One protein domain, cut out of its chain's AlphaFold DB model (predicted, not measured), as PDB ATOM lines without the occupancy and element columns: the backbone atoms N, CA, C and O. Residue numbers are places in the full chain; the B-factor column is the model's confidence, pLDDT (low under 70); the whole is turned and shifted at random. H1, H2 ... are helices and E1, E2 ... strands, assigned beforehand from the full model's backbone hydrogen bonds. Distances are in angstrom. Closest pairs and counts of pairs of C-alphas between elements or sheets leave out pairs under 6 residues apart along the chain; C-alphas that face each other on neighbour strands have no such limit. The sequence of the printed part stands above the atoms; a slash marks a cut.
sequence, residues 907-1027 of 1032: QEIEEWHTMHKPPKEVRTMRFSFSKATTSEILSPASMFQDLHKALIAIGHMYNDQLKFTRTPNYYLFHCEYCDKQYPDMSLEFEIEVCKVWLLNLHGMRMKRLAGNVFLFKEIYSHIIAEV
ATOM      1  N   GLN A 907      95.451 115.801 145.932       54.69
ATOM      2  CA  GLN A 907      95.198 115.212 147.240       54.69
ATOM      3  C   GLN A 907      96.380 115.405 148.205       54.69
ATOM      4  O   GLN A 907      96.155 115.906 149.297       54.69
ATOM      5  N   GLU A 908      97.627 115.117 147.820       60.41
ATOM      6  CA  GLU A 908      98.805 115.344 148.687       60.41
ATOM      7  C   GLU A 908      98.955 116.828 149.071       60.41
ATOM      8  O   GLU A 908      99.248 117.169 150.221       60.41
ATOM      9  N   ILE A 909      98.691 117.728 148.118       63.56
ATOM     10  CA  ILE A 909      98.684 119.178 148.346       63.56
ATOM     11  C   ILE A 909      97.566 119.558 149.335       63.56
ATOM     12  O   ILE A 909      97.797 120.308 150.289       63.56
ATOM     13  N   GLU A 910      96.353 119.040 149.144       64.12
ATOM     14  CA  GLU A 910      95.188 119.320 149.990       64.12
ATOM     15  C   GLU A 910      95.305 118.714 151.399       64.12
ATOM     16  O   GLU A 910      94.991 119.394 152.380       64.12
ATOM     17  N   GLU A 911      95.848 117.504 151.535       64.25
ATOM     18  CA  GLU A 911      96.189 116.866 152.811       64.25
ATOM     19  C   GLU A 911      97.229 117.694 153.576       64.25
ATOM     20  O   GLU A 911      97.028 118.002 154.755       64.25
ATOM     21  N   TRP A 912      98.284 118.166 152.901       65.38
ATOM     22  CA  TRP A 912      99.283 119.050 153.505       65.38
ATOM     23  C   TRP A 912      98.677 120.376 153.986       65.38
ATOM     24  O   TRP A 912      98.955 120.820 155.107       65.38
ATOM     25  N   HIS A 913      97.804 121.010 153.194       67.12
ATOM     26  CA  HIS A 913      97.109 122.231 153.619       67.12
ATOM     27  C   HIS A 913      96.125 121.978 154.776       67.12
ATOM     28  O   HIS A 913      96.029 122.827 155.670       67.12
ATOM     29  N   THR A 914      95.452 120.822 154.786       63.03
ATOM     30  CA  THR A 914      94.481 120.389 155.808       63.03
ATOM     31  C   THR A 914      95.157 120.127 157.151       63.03
ATOM     32  O   THR A 914      94.756 120.713 158.162       63.03
ATOM     33  N   MET A 915      96.238 119.339 157.155       56.03
ATOM     34  CA  MET A 915      97.076 119.060 158.328       56.03
ATOM     35  C   MET A 915      97.556 120.360 158.994       56.03
ATOM     36  O   MET A 915      97.501 120.508 160.215       56.03
ATOM     37  N   HIS A 916      97.924 121.353 158.179       56.47
ATOM     38  CA  HIS A 916      98.438 122.649 158.621       56.47
ATOM     39  C   HIS A 916      97.377 123.769 158.703       56.47
ATOM     40  O   HIS A 916      97.760 124.934 158.786       56.47
ATOM     41  N   LYS A 917      96.069 123.450 158.645       54.00
ATOM     42  CA  LYS A 917      94.878 124.333 158.788       54.00
ATOM     43  C   LYS A 917      94.962 125.724 158.111       54.00
ATOM     44  O   LYS A 917      95.660 126.607 158.618       54.00
ATOM     45  N   PRO A 918      94.245 125.998 157.002       53.81
ATOM     46  CA  PRO A 918      94.301 127.308 156.343       53.81
ATOM     47  C   PRO A 918      93.820 128.459 157.259       53.81
ATOM     48  O   PRO A 918      92.927 128.257 158.088       53.81
ATOM     49  N   PRO A 919      94.383 129.679 157.131       58.78
ATOM     50  CA  PRO A 919      93.937 130.844 157.893       58.78
ATOM     51  C   PRO A 919      92.495 131.233 157.560       58.78
ATOM     52  O   PRO A 919      92.089 131.220 156.397       58.78
ATOM     53  N   LYS A 920      91.741 131.659 158.579       55.50
ATOM     54  CA  LYS A 920      90.348 132.112 158.409       55.50
ATOM     55  C   LYS A 920      90.214 133.455 157.693       55.50
ATOM     56  O   LYS A 920      89.180 133.709 157.088       55.50
ATOM     57  N   GLU A 921      91.230 134.305 157.781       61.38
ATOM     58  CA  GLU A 921      91.214 135.669 157.255       61.38
ATOM     59  C   GLU A 921      92.524 135.978 156.528       61.38
ATOM     60  O   GLU A 921      93.585 135.431 156.842       61.38
ATOM     61  N   VAL A 922      92.437 136.863 155.538       75.31
ATOM     62  CA  VAL A 922      93.552 137.271 154.682       75.31
ATOM     63  C   VAL A 922      93.973 138.685 155.065       75.31
ATOM     64  O   VAL A 922      93.128 139.574 155.180       75.31
ATOM     65  N   ARG A 923      95.278 138.934 155.231       71.06
ATOM     66  CA  ARG A 923      95.768 140.287 155.538       71.06
ATOM     67  C   ARG A 923      95.508 141.223 154.359       71.06
ATOM     68  O   ARG A 923      95.868 140.913 153.224       71.06
ATOM     69  N   THR A 924      94.907 142.379 154.631       69.81
ATOM     70  CA  THR A 924      94.694 143.425 153.621       69.81
ATOM     71  C   THR A 924      95.937 144.306 153.526       69.81
ATOM     72  O   THR A 924      96.358 144.884 154.527       69.81
ATOM     73  N   MET A 925      96.535 144.410 152.338       61.25
ATOM     74  CA  MET A 925      97.862 145.004 152.145       61.25
ATOM     75  C   MET A 925      97.826 146.196 151.179       61.25
ATOM     76  O   MET A 925      97.214 146.133 150.114       61.25
ATOM     77  N   ARG A 926      98.525 147.289 151.528       51.47
ATOM     78  CA  ARG A 926      98.664 148.478 150.665       51.47
ATOM     79  C   ARG A 926      99.970 148.449 149.885       51.47
ATOM     80  O   ARG A 926     100.988 148.964 150.334       51.47
ATOM     81  N   PHE A 927      99.910 147.839 148.711       54.31
ATOM     82  CA  PHE A 927     100.965 147.864 147.703       54.31
ATOM     83  C   PHE A 927     100.338 148.069 146.321       54.31
ATOM     84  O   PHE A 927      99.139 147.856 146.135       54.31
ATOM     85  N   SER A 928     101.146 148.482 145.348       46.12
ATOM     86  CA  SER A 928     100.760 148.445 143.938       46.12
ATOM     87  C   SER A 928     100.949 147.022 143.410       46.12
ATOM     88  O   SER A 928     102.074 146.527 143.393       46.12
ATOM     89  N   PHE A 929      99.861 146.384 142.987       58.22
ATOM     90  CA  PHE A 929      99.861 145.054 142.370       58.22
ATOM     91  C   PHE A 929      99.765 145.176 140.838       58.22
ATOM     92  O   PHE A 929      99.278 146.185 140.326       58.22
ATOM     93  N   SER A 930     100.225 144.164 140.100       60.78
ATOM     94  CA  SER A 930     100.017 144.049 138.645       60.78
ATOM     95  C   SER A 930      98.875 143.070 138.338       60.78
ATOM     96  O   SER A 930      98.608 142.191 139.156       60.78
ATOM     97  N   LYS A 931      98.236 143.162 137.155       64.88
ATOM     98  CA  LYS A 931      97.132 142.248 136.766       64.88
ATOM     99  C   LYS A 931      97.530 140.772 136.935       64.88
ATOM    100  O   LYS A 931      96.794 140.010 137.540       64.88
ATOM    101  N   ALA A 932      98.742 140.412 136.504       65.56
ATOM    102  CA  ALA A 932      99.314 139.064 136.615       65.56
ATOM    103  C   ALA A 932      99.667 138.618 138.056       65.56
ATOM    104  O   ALA A 932     100.251 137.561 138.249       65.56
ATOM    105  N   THR A 933      99.355 139.424 139.075       77.75
ATOM    106  CA  THR A 933      99.499 139.067 140.499       77.75
ATOM    107  C   THR A 933      98.168 139.091 141.247       77.75
ATOM    108  O   THR A 933      98.174 138.973 142.469       77.75
ATOM    109  N   THR A 934      97.034 139.262 140.560       81.31
ATOM    110  CA  THR A 934      95.714 139.489 141.173       81.31
ATOM    111  C   THR A 934      94.627 138.648 140.523       81.31
ATOM    112  O   THR A 934      94.599 138.535 139.303       81.31
ATOM    113  N   SER A 935      93.685 138.136 141.317       78.25
ATOM    114  CA  SER A 935      92.498 137.443 140.813       78.25
ATOM    115  C   SER A 935      91.226 137.937 141.503       78.25
ATOM    116  O   SER A 935      91.210 138.192 142.712       78.25
ATOM    117  N   GLU A 936      90.149 138.039 140.725       69.50
ATOM    118  CA  GLU A 936      88.787 138.229 141.239       69.50
ATOM    119  C   GLU A 936      88.070 136.899 141.510       69.50
ATOM    120  O   GLU A 936      87.150 136.844 142.322       69.50
ATOM    121  N   ILE A 937      88.483 135.840 140.807       75.56
ATOM    122  CA  ILE A 937      87.770 134.559 140.721       75.56
ATOM    123  C   ILE A 937      88.331 133.559 141.737       75.56
ATOM    124  O   ILE A 937      87.579 132.819 142.370       75.56
ATOM    125  N   LEU A 938      89.656 133.525 141.899       78.31
ATOM    126  CA  LEU A 938      90.309 132.538 142.748       78.31
ATOM    127  C   LEU A 938      90.172 132.884 144.233       78.31
ATOM    128  O   LEU A 938      90.367 134.022 144.674       78.31
ATOM    129  N   SER A 939      89.874 131.854 145.024       82.56
ATOM    130  CA  SER A 939      89.901 131.969 146.477       82.56
ATOM    131  C   SER A 939      91.347 132.126 146.977       82.56
ATOM    132  O   SER A 939      92.280 131.647 146.323       82.56
ATOM    133  N   PRO A 940      91.566 132.711 148.170       82.44
ATOM    134  CA  PRO A 940      92.897 132.794 148.772       82.44
ATOM    135  C   PRO A 940      93.569 131.426 148.940       82.44
ATOM    136  O   PRO A 940      94.782 131.320 148.796       82.44
ATOM    137  N   ALA A 941      92.781 130.377 149.204       79.62
ATOM    138  CA  ALA A 941      93.269 129.005 149.290       79.62
ATOM    139  C   ALA A 941      93.699 128.460 147.920       79.62
ATOM    140  O   ALA A 941      94.775 127.880 147.822       79.62
ATOM    141  N   SER A 942      92.924 128.718 146.863       82.62
ATOM    142  CA  SER A 942      93.244 128.314 145.484       82.62
ATOM    143  C   SER A 942      94.541 128.969 144.999       82.62
ATOM    144  O   SER A 942      95.462 128.277 144.579       82.62
ATOM    145  N   MET A 943      94.677 130.290 145.170       85.56
ATOM    146  CA  MET A 943      95.917 131.009 144.839       85.56
ATOM    147  C   MET A 943      97.118 130.477 145.636       85.56
ATOM    148  O   MET A 943      98.234 130.400 145.130       85.56
ATOM    149  N   PHE A 944      96.910 130.085 146.895       86.81
ATOM    150  CA  PHE A 944      97.978 129.544 147.734       86.81
ATOM    151  C   PHE A 944      98.362 128.099 147.361       86.81
ATOM    152  O   PHE A 944      99.534 127.748 147.478       86.81
ATOM    153  N   GLN A 945      97.423 127.293 146.852       83.50
ATOM    154  CA  GLN A 945      97.694 125.981 146.244       83.50
ATOM    155  C   GLN A 945      98.463 126.118 144.920       83.50
ATOM    156  O   GLN A 945      99.405 125.367 144.685       83.50
ATOM    157  N   ASP A 946      98.116 127.085 144.068       86.56
ATOM    158  CA  ASP A 946      98.837 127.315 142.807       86.56
ATOM    159  C   ASP A 946     100.272 127.798 143.050       86.56
ATOM    160  O   ASP A 946     101.205 127.304 142.421       86.56
ATOM    161  N   LEU A 947     100.478 128.681 144.036       89.75
ATOM    162  CA  LEU A 947     101.823 129.051 144.484       89.75
ATOM    163  C   LEU A 947     102.605 127.869 145.060       89.75
ATOM    164  O   LEU A 947     103.819 127.814 144.884       89.75
ATOM    165  N   HIS A 948     101.934 126.921 145.721       89.56
ATOM    166  CA  HIS A 948     102.577 125.705 146.214       89.56
ATOM    167  C   HIS A 948     103.123 124.866 145.046       89.56
ATOM    168  O   HIS A 948     104.302 124.523 145.048       89.56
ATOM    169  N   LYS A 949     102.306 124.622 144.009       87.50
ATOM    170  CA  LYS A 949     102.731 123.925 142.778       87.50
ATOM    171  C   LYS A 949     103.903 124.648 142.108       87.50
ATOM    172  O   LYS A 949     104.923 124.026 141.819       87.50
ATOM    173  N   ALA A 950     103.785 125.965 141.925       89.19
ATOM    174  CA  ALA A 950     104.802 126.773 141.260       89.19
ATOM    175  C   ALA A 950     106.145 126.776 142.007       89.19
ATOM    176  O   ALA A 950     107.201 126.674 141.388       89.19
ATOM    177  N   LEU A 951     106.124 126.832 143.343       90.81
ATOM    178  CA  LEU A 951     107.337 126.735 144.155       90.81
ATOM    179  C   LEU A 951     108.030 125.369 144.037       90.81
ATOM    180  O   LEU A 951     109.256 125.323 144.092       90.81
ATOM    181  N   ILE A 952     107.285 124.278 143.829       87.25
ATOM    182  CA  ILE A 952     107.857 122.937 143.613       87.25
ATOM    183  C   ILE A 952     108.430 122.808 142.196       87.25
ATOM    184  O   ILE A 952     109.559 122.346 142.037       87.25
ATOM    185  N   ALA A 953     107.713 123.293 141.176       84.25
ATOM    186  CA  ALA A 953     108.212 123.330 139.799       84.25
ATOM    187  C   ALA A 953     109.534 124.091 139.685       84.25
ATOM    188  O   ALA A 953     110.505 123.605 139.101       84.25
ATOM    189  N   ILE A 954     109.599 125.249 140.335       86.38
ATOM    190  CA  ILE A 954     110.794 126.085 140.365       86.38
ATOM    191  C   ILE A 954     111.864 125.471 141.284       86.38
ATOM    192  O   ILE A 954     113.044 125.537 140.954       86.38
ATOM    193  N   GLY A 955     111.484 124.776 142.360       86.88
ATOM    194  CA  GLY A 955     112.383 123.920 143.145       86.88
ATOM    195  C   GLY A 955     113.197 122.974 142.261       86.88
ATOM    196  O   GLY A 955     114.427 123.040 142.254       86.88
ATOM    197  N   HIS A 956     112.514 122.191 141.423       84.88
ATOM    198  CA  HIS A 956     113.156 121.263 140.490       84.88
ATOM    199  C   HIS A 956     113.959 121.969 139.380       84.88
ATOM    200  O   HIS A 956     115.043 121.497 139.031       84.88
ATOM    201  N   MET A 957     113.502 123.120 138.857       83.50
ATOM    202  CA  MET A 957     114.295 123.932 137.908       83.50
ATOM    203  C   MET A 957     115.659 124.340 138.484       83.50
ATOM    204  O   MET A 957     116.652 124.369 137.759       83.50
ATOM    205  N   TYR A 958     115.714 124.629 139.786       84.56
ATOM    206  CA  TYR A 958     116.928 125.015 140.509       84.56
ATOM    207  C   TYR A 958     117.579 123.833 141.265       84.56
ATOM    208  O   TYR A 958     118.268 124.042 142.263       84.56
ATOM    209  N   ASN A 959     117.408 122.591 140.786       84.50
ATOM    210  CA  ASN A 959     118.018 121.366 141.342       84.50
ATOM    211  C   ASN A 959     117.788 121.188 142.860       84.50
ATOM    212  O   ASN A 959     118.718 120.876 143.609       84.50
ATOM    213  N   ASP A 960     116.562 121.455 143.316       83.62
ATOM    214  CA  ASP A 960     116.098 121.359 144.709       83.62
ATOM    215  C   ASP A 960     116.884 122.238 145.708       83.62
ATOM    216  O   ASP A 960     116.867 122.025 146.925       83.62
ATOM    217  N   GLN A 961     117.572 123.269 145.201       85.19
ATOM    218  CA  GLN A 961     118.271 124.275 146.010       85.19
ATOM    219  C   GLN A 961     117.330 125.368 146.533       85.19
ATOM    220  O   GLN A 961     117.639 125.987 147.551       85.19
ATOM    221  N   LEU A 962     116.192 125.604 145.864       90.25
ATOM    222  CA  LEU A 962     115.111 126.453 146.371       90.25
ATOM    223  C   LEU A 962     114.227 125.628 147.312       90.25
ATOM    224  O   LEU A 962     113.461 124.772 146.877       90.25
ATOM    225  N   LYS A 963     114.310 125.930 148.604       90.12
ATOM    226  CA  LYS A 963     113.442 125.399 149.653       90.12
ATOM    227  C   LYS A 963     112.380 126.426 150.018       90.12
ATOM    228  O   LYS A 963     112.591 127.634 149.912       90.12
ATOM    229  N   PHE A 964     111.246 125.953 150.518       92.50
ATOM    230  CA  PHE A 964     110.218 126.818 151.078       92.50
ATOM    231  C   PHE A 964     109.525 126.157 152.270       92.50
ATOM    232  O   PHE A 964     109.477 124.937 152.403       92.50
ATOM    233  N   THR A 965     108.983 126.987 153.154       87.81
ATOM    234  CA  THR A 965     108.179 126.583 154.312       87.81
ATOM    235  C   THR A 965     106.961 127.493 154.420       87.81
ATOM    236  O   THR A 965     106.969 128.618 153.920       87.81
ATOM    237  N   ARG A 966     105.888 127.034 155.066       83.19
ATOM    238  CA  ARG A 966     104.683 127.841 155.294       83.19
ATOM    239  C   ARG A 966     104.672 128.414 156.704       83.19
ATOM    240  O   ARG A 966     104.862 127.690 157.676       83.19
ATOM    241  N   THR A 967     104.353 129.698 156.829       79.00
ATOM    242  CA  THR A 967     104.146 130.330 158.136       79.00
ATOM    243  C   THR A 967     102.786 129.924 158.726       79.00
ATOM    244  O   THR A 967     101.764 130.038 158.041       79.00
ATOM    245  N   PRO A 968     102.714 129.504 160.004       66.06
ATOM    246  CA  PRO A 968     101.442 129.285 160.686       66.06
ATOM    247  C   PRO A 968     100.553 130.537 160.678       66.06
ATOM    248  O   PRO A 968     101.038 131.661 160.794       66.06
ATOM    249  N   ASN A 969      99.236 130.338 160.590       66.62
ATOM    250  CA  ASN A 969      98.204 131.387 160.632       66.62
ATOM    251  C   ASN A 969      98.222 132.443 159.504       66.62
ATOM    252  O   ASN A 969      97.398 133.354 159.543       66.62
ATOM    253  N   TYR A 970      99.064 132.310 158.469       72.31
ATOM    254  CA  TYR A 970      99.051 133.188 157.290       72.31
ATOM    255  C   TYR A 970      99.101 132.398 155.972       72.31
ATOM    256  O   TYR A 970      99.585 131.267 155.927       72.31
ATOM    257  N   TYR A 971      98.600 133.001 154.887       84.38
ATOM    258  CA  TYR A 971      98.785 132.511 153.514       84.38
ATOM    259  C   TYR A 971     100.163 132.972 153.013       84.38
ATOM    260  O   TYR A 971     100.274 133.774 152.087       84.38
ATOM    261  N   LEU A 972     101.209 132.540 153.722       87.31
ATOM    262  CA  LEU A 972     102.577 133.034 153.605       87.31
ATOM    263  C   LEU A 972     103.549 131.860 153.452       87.31
ATOM    264  O   LEU A 972     103.607 130.987 154.322       87.31
ATOM    265  N   PHE A 973     104.320 131.873 152.368       92.19
ATOM    266  CA  PHE A 973     105.514 131.052 152.203       92.19
ATOM    267  C   PHE A 973     106.763 131.870 152.550       92.19
ATOM    268  O   PHE A 973     106.865 133.045 152.189       92.19
ATOM    269  N   HIS A 974     107.712 131.233 153.227       91.12
ATOM    270  CA  HIS A 974     109.081 131.696 153.406       91.12
ATOM    271  C   HIS A 974     109.997 130.822 152.553       91.12
ATOM    272  O   HIS A 974     110.003 129.602 152.725       91.12
ATOM    273  N   CYS A 975     110.743 131.434 151.643       95.25
ATOM    274  CA  CYS A 975     111.508 130.762 150.603       95.25
ATOM    275  C   CYS A 975     112.994 131.119 150.716       95.25
ATOM    276  O   CYS A 975     113.358 132.290 150.852       95.25
ATOM    277  N   GLU A 976     113.845 130.105 150.625       93.00
ATOM    278  CA  GLU A 976     115.296 130.204 150.740       93.00
ATOM    279  C   GLU A 976     115.937 129.418 149.594       93.00
ATOM    280  O   GLU A 976     115.656 128.237 149.406       93.00
ATOM    281  N   TYR A 977     116.802 130.070 148.828       91.94
ATOM    282  CA  TYR A 977     117.665 129.436 147.841       91.94
ATOM    283  C   TYR A 977     119.121 129.608 148.269       91.94
ATOM    284  O   TYR A 977     119.550 130.720 148.587       91.94
ATOM    285  N   CYS A 978     119.889 128.520 148.235       85.12
ATOM    286  CA  CYS A 978     121.324 128.542 148.489       85.12
ATOM    287  C   CYS A 978     122.065 127.702 147.445       85.12
ATOM    288  O   CYS A 978     121.980 126.471 147.450       85.12
ATOM    289  N   ASP A 979     122.834 128.372 146.588       81.50
ATOM    290  CA  ASP A 979     123.775 127.715 145.684       81.50
ATOM    291  C   ASP A 979     124.918 127.086 146.505       81.50
ATOM    292  O   ASP A 979     125.537 127.740 147.348       81.50
ATOM    293  N   LYS A 980     125.179 125.793 146.282       75.25
ATOM    294  CA  LYS A 980     126.210 125.020 147.000       75.25
ATOM    295  C   LYS A 980     127.639 125.303 146.516       75.25
ATOM    296  O   LYS A 980     128.583 124.952 147.217       75.25
ATOM    297  N   GLN A 981     127.801 125.879 145.328       73.12
ATOM    298  CA  GLN A 981     129.083 126.278 144.740       73.12
ATOM    299  C   GLN A 981     129.355 127.776 144.947       73.12
ATOM    300  O   GLN A 981     130.509 128.162 145.124       73.12
ATOM    301  N   TYR A 982     128.308 128.610 144.981       75.88
ATOM    302  CA  TYR A 982     128.425 130.071 145.079       75.88
ATOM    303  C   TYR A 982     127.563 130.662 146.215       75.88
ATOM    304  O   TYR A 982     126.489 131.201 145.948       75.88
ATOM    305  N   PRO A 983     128.022 130.661 147.484       68.88
ATOM    306  CA  PRO A 983     127.239 131.171 148.621       68.88
ATOM    307  C   PRO A 983     126.746 132.629 148.482       68.88
ATOM    308  O   PRO A 983     125.676 132.976 148.988       68.88
ATOM    309  N   ASP A 984     127.466 133.475 147.735       67.31
ATOM    310  CA  ASP A 984     127.063 134.855 147.402       67.31
ATOM    311  C   ASP A 984     125.828 134.942 146.469       67.31
ATOM    312  O   ASP A 984     125.229 136.012 146.311       67.31
ATOM    313  N   MET A 985     125.418 133.823 145.860       78.38
ATOM    314  CA  MET A 985     124.182 133.678 145.078       78.38
ATOM    315  C   MET A 985     122.979 133.239 145.927       78.38
ATOM    316  O   MET A 985     121.895 133.029 145.385       78.38
ATOM    317  N   SER A 986     123.124 133.147 147.252       86.69
ATOM    318  CA  SER A 986     122.004 132.922 148.174       86.69
ATOM    319  C   SER A 986     120.888 133.973 148.030       86.69
ATOM    320  O   SER A 986     121.113 135.126 147.643       86.69
ATOM    321  N   LEU A 987     119.653 133.572 148.337       92.31
ATOM    322  CA  LEU A 987     118.449 134.397 148.247       92.31
ATOM    323  C   LEU A 987     117.412 133.979 149.297       92.31
ATOM    324  O   LEU A 987     117.045 132.816 149.384       92.31
ATOM    325  N   GLU A 988     116.862 134.953 150.019       93.38
ATOM    326  CA  GLU A 988     115.798 134.752 151.009       93.38
ATOM    327  C   GLU A 988     114.627 135.692 150.686       93.38
ATOM    328  O   GLU A 988     114.833 136.890 150.444       93.38
ATOM    329  N   PHE A 989     113.395 135.181 150.645       93.94
ATOM    330  CA  PHE A 989     112.202 135.955 150.291       93.94
ATOM    331  C   PHE A 989     110.906 135.369 150.862       93.94
ATOM    332  O   PHE A 989     110.802 134.179 151.127       93.94
ATOM    333  N   GLU A 990     109.885 136.211 151.012       93.56
ATOM    334  CA  GLU A 990     108.535 135.795 151.407       93.56
ATOM    335  C   GLU A 990     107.533 135.982 150.248       93.56
ATOM    336  O   GLU A 990     107.631 136.958 149.489       93.56
ATOM    337  N   ILE A 991     106.560 135.070 150.131       92.56
ATOM    338  CA  ILE A 991     105.408 135.166 149.219       92.56
ATOM    339  C   ILE A 991     104.112 135.128 150.029       92.56
ATOM    340  O   ILE A 991     103.848 134.148 150.717       92.56
ATOM    341  N   GLU A 992     103.277 136.160 149.918       90.50
ATOM    342  CA  GLU A 992     101.998 136.252 150.628       90.50
ATOM    343  C   GLU A 992     100.809 136.382 149.672       90.50
ATOM    344  O   GLU A 992     100.775 137.322 148.877       90.50
ATOM    345  N   VAL A 993      99.791 135.527 149.816       88.94
ATOM    346  CA  VAL A 993      98.450 135.821 149.284       88.94
ATOM    347  C   VAL A 993      97.754 136.762 150.260       88.94
ATOM    348  O   VAL A 993      97.566 136.455 151.437       88.94
ATOM    349  N   CYS A 994      97.392 137.937 149.766       83.50
ATOM    350  CA  CYS A 994      96.840 139.038 150.538       83.50
ATOM    351  C   CYS A 994      95.589 139.614 149.861       83.50
ATOM    352  O   CYS A 994      95.344 139.391 148.675       83.50
ATOM    353  N   LYS A 995      94.772 140.356 150.613       79.06
ATOM    354  CA  LYS A 995      93.657 141.110 150.039       79.06
ATOM    355  C   LYS A 995      94.192 142.444 149.532       79.06
ATOM    356  O   LYS A 995      94.861 143.170 150.275       79.06
ATOM    357  N   VAL A 996      93.909 142.759 148.274       71.12
ATOM    358  CA  VAL A 996      94.260 144.051 147.684       71.12
ATOM    359  C   VAL A 996      93.413 145.121 148.371       71.12
ATOM    360  O   VAL A 996      92.220 144.939 148.590       71.12
ATOM    361  N   TRP A 997      94.015 146.235 148.775       48.69
ATOM    362  CA  TRP A 997      93.261 147.329 149.386       48.69
ATOM    363  C   TRP A 997      92.590 148.209 148.300       48.69
ATOM    364  O   TRP A 997      93.118 148.336 147.198       48.69
ATOM    365  N   LEU A 998      91.409 148.779 148.586       54.69
ATOM    366  CA  LEU A 998      90.437 149.418 147.656       54.69
ATOM    367  C   LEU A 998      89.791 148.553 146.560       54.69
ATOM    368  O   LEU A 998      88.698 148.905 146.114       54.69
ATOM    369  N   LEU A 999      90.404 147.452 146.131       56.00
ATOM    370  CA  LEU A 999      89.802 146.504 145.186       56.00
ATOM    371  C   LEU A 999      89.309 145.278 145.967       56.00
ATOM    372  O   LEU A 999      89.993 144.826 146.877       56.00
ATOM    373  N   ASN A1000      88.141 144.706 145.657       65.06
ATOM    374  CA  ASN A1000      87.620 143.556 146.422       65.06
ATOM    375  C   ASN A1000      88.260 142.216 145.995       65.06
ATOM    376  O   ASN A1000      87.563 141.221 145.828       65.06
ATOM    377  N   LEU A1001      89.577 142.225 145.775       77.94
ATOM    378  CA  LEU A1001      90.334 141.206 145.050       77.94
ATOM    379  C   LEU A1001      91.421 140.585 145.927       77.94
ATOM    380  O   LEU A1001      91.880 141.192 146.901       77.94
ATOM    381  N   HIS A1002      91.883 139.403 145.539       83.75
ATOM    382  CA  HIS A1002      93.034 138.748 146.152       83.75
ATOM    383  C   HIS A1002      94.265 138.907 145.256       83.75
ATOM    384  O   HIS A1002      94.150 139.021 144.035       83.75
ATOM    385  N   GLY A1003      95.453 138.951 145.856       84.62
ATOM    386  CA  GLY A1003      96.694 139.142 145.117       84.62
ATOM    387  C   GLY A1003      97.936 138.668 145.858       84.62
ATOM    388  O   GLY A1003      97.955 138.574 147.085       84.62
ATOM    389  N   MET A1004      98.992 138.378 145.107       88.38
ATOM    390  CA  MET A1004     100.292 137.987 145.639       88.38
ATOM    391  C   MET A1004     101.176 139.212 145.901       88.38
ATOM    392  O   MET A1004     101.425 140.013 145.002       88.38
ATOM    393  N   ARG A1005     101.754 139.305 147.104       86.38
ATOM    394  CA  ARG A1005     102.954 140.113 147.364       86.38
ATOM    395  C   ARG A1005     104.164 139.192 147.487       86.38
ATOM    396  O   ARG A1005     104.212 138.377 148.401       86.38
ATOM    397  N   MET A1006     105.183 139.409 146.661       89.25
ATOM    398  CA  MET A1006     106.532 138.892 146.910       89.25
ATOM    399  C   MET A1006     107.428 139.980 147.507       89.25
ATOM    400  O   MET A1006     107.344 141.145 147.113       89.25
ATOM    401  N   LYS A1007     108.312 139.618 148.441       85.00
ATOM    402  CA  LYS A1007     109.277 140.549 149.049       85.00
ATOM    403  C   LYS A1007     110.563 139.815 149.425       85.00
ATOM    404  O   LYS A1007     110.566 138.952 150.295       85.00
ATOM    405  N   ARG A1008     111.669 140.223 148.802       91.56
ATOM    406  CA  ARG A1008     113.024 139.794 149.168       91.56
ATOM    407  C   ARG A1008     113.384 140.266 150.580       91.56
ATOM    408  O   ARG A1008     113.187 141.441 150.900       91.56
ATOM    409  N   LEU A1009     113.935 139.362 151.378       88.25
ATOM    410  CA  LEU A1009     114.444 139.602 152.726       88.25
ATOM    411  C   LEU A1009     115.963 139.837 152.676       88.25
ATOM    412  O   LEU A1009     116.419 140.927 153.033       88.25
ATOM    413  N   ALA A1010     116.717 138.900 152.092       83.12
ATOM    414  CA  ALA A1010     118.172 138.965 151.927       83.12
ATOM    415  C   ALA A1010     118.638 138.524 150.518       83.12
ATOM    416  O   ALA A1010     117.833 138.366 149.601       83.12
ATOM    417  N   GLY A1011     119.952 138.395 150.306       85.81
ATOM    418  CA  GLY A1011     120.531 137.753 149.114       85.81
ATOM    419  C   GLY A1011     120.390 138.483 147.765       85.81
ATOM    420  O   GLY A1011     120.104 139.684 147.710       85.81
ATOM    421  N   ASN A1012     120.643 137.775 146.662       81.56
ATOM    422  CA  ASN A1012     120.918 138.360 145.344       81.56
ATOM    423  C   ASN A1012     119.689 139.019 144.663       81.56
ATOM    424  O   ASN A1012     118.606 138.449 144.547       81.56
ATOM    425  N   VAL A1013     119.861 140.253 144.168       76.75
ATOM    426  CA  VAL A1013     118.785 141.072 143.567       76.75
ATOM    427  C   VAL A1013     118.431 140.662 142.131       76.75
ATOM    428  O   VAL A1013     117.300 140.898 141.704       76.75
ATOM    429  N   PHE A1014     119.366 140.084 141.373       76.06
ATOM    430  CA  PHE A1014     119.111 139.620 140.007       76.06
ATOM    431  C   PHE A1014     118.382 138.279 140.030       76.06
ATOM    432  O   PHE A1014     117.296 138.186 139.462       76.06
ATOM    433  N   LEU A1015     118.888 137.320 140.809       80.94
ATOM    434  CA  LEU A1015     118.240 136.025 141.020       80.94
ATOM    435  C   LEU A1015     116.811 136.171 141.573       80.94
ATOM    436  O   LEU A1015     115.899 135.486 141.122       80.94
ATOM    437  N   PHE A1016     116.566 137.138 142.470       86.38
ATOM    438  CA  PHE A1016     115.204 137.435 142.931       86.38
ATOM    439  C   PHE A1016     114.252 137.843 141.796       86.38
ATOM    440  O   PHE A1016     113.086 137.466 141.822       86.38
ATOM    441  N   LYS A1017     114.720 138.606 140.797       77.62
ATOM    442  CA  LYS A1017     113.896 138.980 139.633       77.62
ATOM    443  C   LYS A1017     113.667 137.801 138.693       77.62
ATOM    444  O   LYS A1017     112.610 137.727 138.077       77.62
ATOM    445  N   GLU A1018     114.651 136.922 138.570       84.31
ATOM    446  CA  GLU A1018     114.592 135.718 137.745       84.31
ATOM    447  C   GLU A1018     113.560 134.731 138.308       84.31
ATOM    448  O   GLU A1018     112.562 134.449 137.651       84.31
ATOM    449  N   ILE A1019     113.700 134.346 139.582       87.88
ATOM    450  CA  ILE A1019     112.744 133.487 140.297       87.88
ATOM    451  C   ILE A1019     111.350 134.130 140.369       87.88
ATOM    452  O   ILE A1019     110.356 133.442 140.157       87.88
ATOM    453  N   TYR A1020     111.247 135.451 140.575       87.50
ATOM    454  CA  TYR A1020     109.969 136.169 140.456       87.50
ATOM    455  C   TYR A1020     109.348 136.002 139.059       87.50
ATOM    456  O   TYR A1020     108.150 135.767 138.944       87.50
ATOM    457  N   SER A1021     110.147 136.105 137.995       80.94
ATOM    458  CA  SER A1021     109.658 135.976 136.616       80.94
ATOM    459  C   SER A1021     109.202 134.549 136.307       80.94
ATOM    460  O   SER A1021     108.166 134.384 135.671       80.94
ATOM    461  N   HIS A1022     109.909 133.532 136.816       87.62
ATOM    462  CA  HIS A1022     109.477 132.136 136.737       87.62
ATOM    463  C   HIS A1022     108.170 131.894 137.510       87.62
ATOM    464  O   HIS A1022     107.256 131.288 136.962       87.62
ATOM    465  N   ILE A1023     108.010 132.447 138.722       88.31
ATOM    466  CA  ILE A1023     106.753 132.329 139.486       88.31
ATOM    467  C   ILE A1023     105.581 132.931 138.700       88.31
ATOM    468  O   ILE A1023     104.552 132.279 138.565       88.31
ATOM    469  N   ILE A1024     105.729 134.135 138.135       82.50
ATOM    470  CA  ILE A1024     104.673 134.785 137.333       82.50
ATOM    471  C   ILE A1024     104.383 134.040 136.019       82.50
ATOM    472  O   ILE A1024     103.251 134.082 135.536       82.50
ATOM    473  N   ALA A1025     105.374 133.362 135.438       80.81
ATOM    474  CA  ALA A1025     105.158 132.501 134.278       80.81
ATOM    475  C   ALA A1025     104.343 131.245 134.630       80.81
ATOM    476  O   ALA A1025     103.578 130.790 133.793       80.81
ATOM    477  N   GLU A1026     104.457 130.731 135.855       83.19
ATOM    478  CA  GLU A1026     103.763 129.518 136.299       83.19
ATOM    479  C   GLU A1026     102.356 129.810 136.873       83.19
ATOM    480  O   GLU A1026     101.402 129.084 136.591       83.19
ATOM    481  N   VAL A1027     102.167 130.907 137.629       79.94
ATOM    482  CA  VAL A1027     100.838 131.300 138.149       79.94
ATOM    483  C   VAL A1027     100.023 132.121 137.140       79.94
ATOM    484  O   VAL A1027      99.871 133.337 137.250       79.94
TER     485      VAL A1027
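What this domain is: This is residues 907 to 1027 of the 1032 residues of the protein "Non-specific serine/threonine protein kinase" of Batrachochytrium salamandrivorans (UniProt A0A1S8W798). A twisted sheet of four strands has two helices on one face: H2 runs along the strands, and H3 comes in slantwise until its last residues meet H2 partway along. The short helix H1 lies off to one side, close to H2, and a long loop, residues 916 to 939, runs from it to H2, tied on its way by short pairings to E3 and E4. The 121 printed residues include three named helices and four named strands, in the order H1 H2 E1 E2 E3 E4 H3; the sheet order is E1 - E2 - E3 - E4, antiparallel throughout, and the class is mixed. The whole is compact, with a radius of gyration of the C-alphas of 14.3 A and spans of 44 by 33 by 23 A.

Where its parts are: Begin with the sheet: E1 is residues 962 to 966, E2 residues 972 to 977, E3 residues 987 to 996 over 26.1 A, and E4 residues 1002 to 1011 over 27.7 A. Find C-alpha 987 at (118.449, 134.397, 148.247), where E3 begins; it bends by 55 degrees at residue 993. H2, residues 940 to 957, starts at C-alpha 940 at (92.897, 132.794, 148.772) and is 25.6 A long. H3, residues 1013 to 1026, is 20.3 A long and ends at C-alpha 1026 at (103.763, 129.518, 136.299). H1 is residues 907 to 915, 11.9 A long.

How they stand to each other: The strands form a meander, each the antiparallel neighbour of the one before, and each successive pair is a hairpin. Look for N 963 and O 976, 2.8 A apart, between E1 and E2; N 975 and O 989, 2.8 A, between E2 and E3; and N 992 and O 1005, 2.8 A, between E3 and E4. H2 and H3 lie on the same face of the sheet, making two layers, helices over a sheet. H2 lies over E2 and E3 at a height over the sheet of 8.4 A, and H3 over E3 at 8.8 A. On the local plane H2 stands at 16 degrees to E3, along the strands, and H3 at 47 degrees, slantwise to them. H3 touches H2 at residues 947 to 954 alone, at a steep tilt of 62 degrees, opposite ways; the closest C-alphas are those of Ala 950 and Glu 1026, 5.8 A apart. H1 is not on the sheet; it is close to H2 but not clearly touching, the C-alphas of Ile 909 and Gln 945 being 7.2 A apart. In H1 and H2 every O i to N i+4 pair is within hydrogen-bond range; in H3, 9 of 10 are.

The domain as a whole: The two C-alphas farthest apart are those of Gln 981 and Leu 998, 45.1 A. The printed part has no cut. The link from H1 to H2 is long; there residues 924 to 925 pair parallel with residues 995 to 996 of E3, and residues 934 to 935 pair antiparallel with residues 1002 to 1003 of E4. The mean pLDDT of the printed part is 77.9; 33 residues are under 70, among them residues 907 to 921 and 924 to 932.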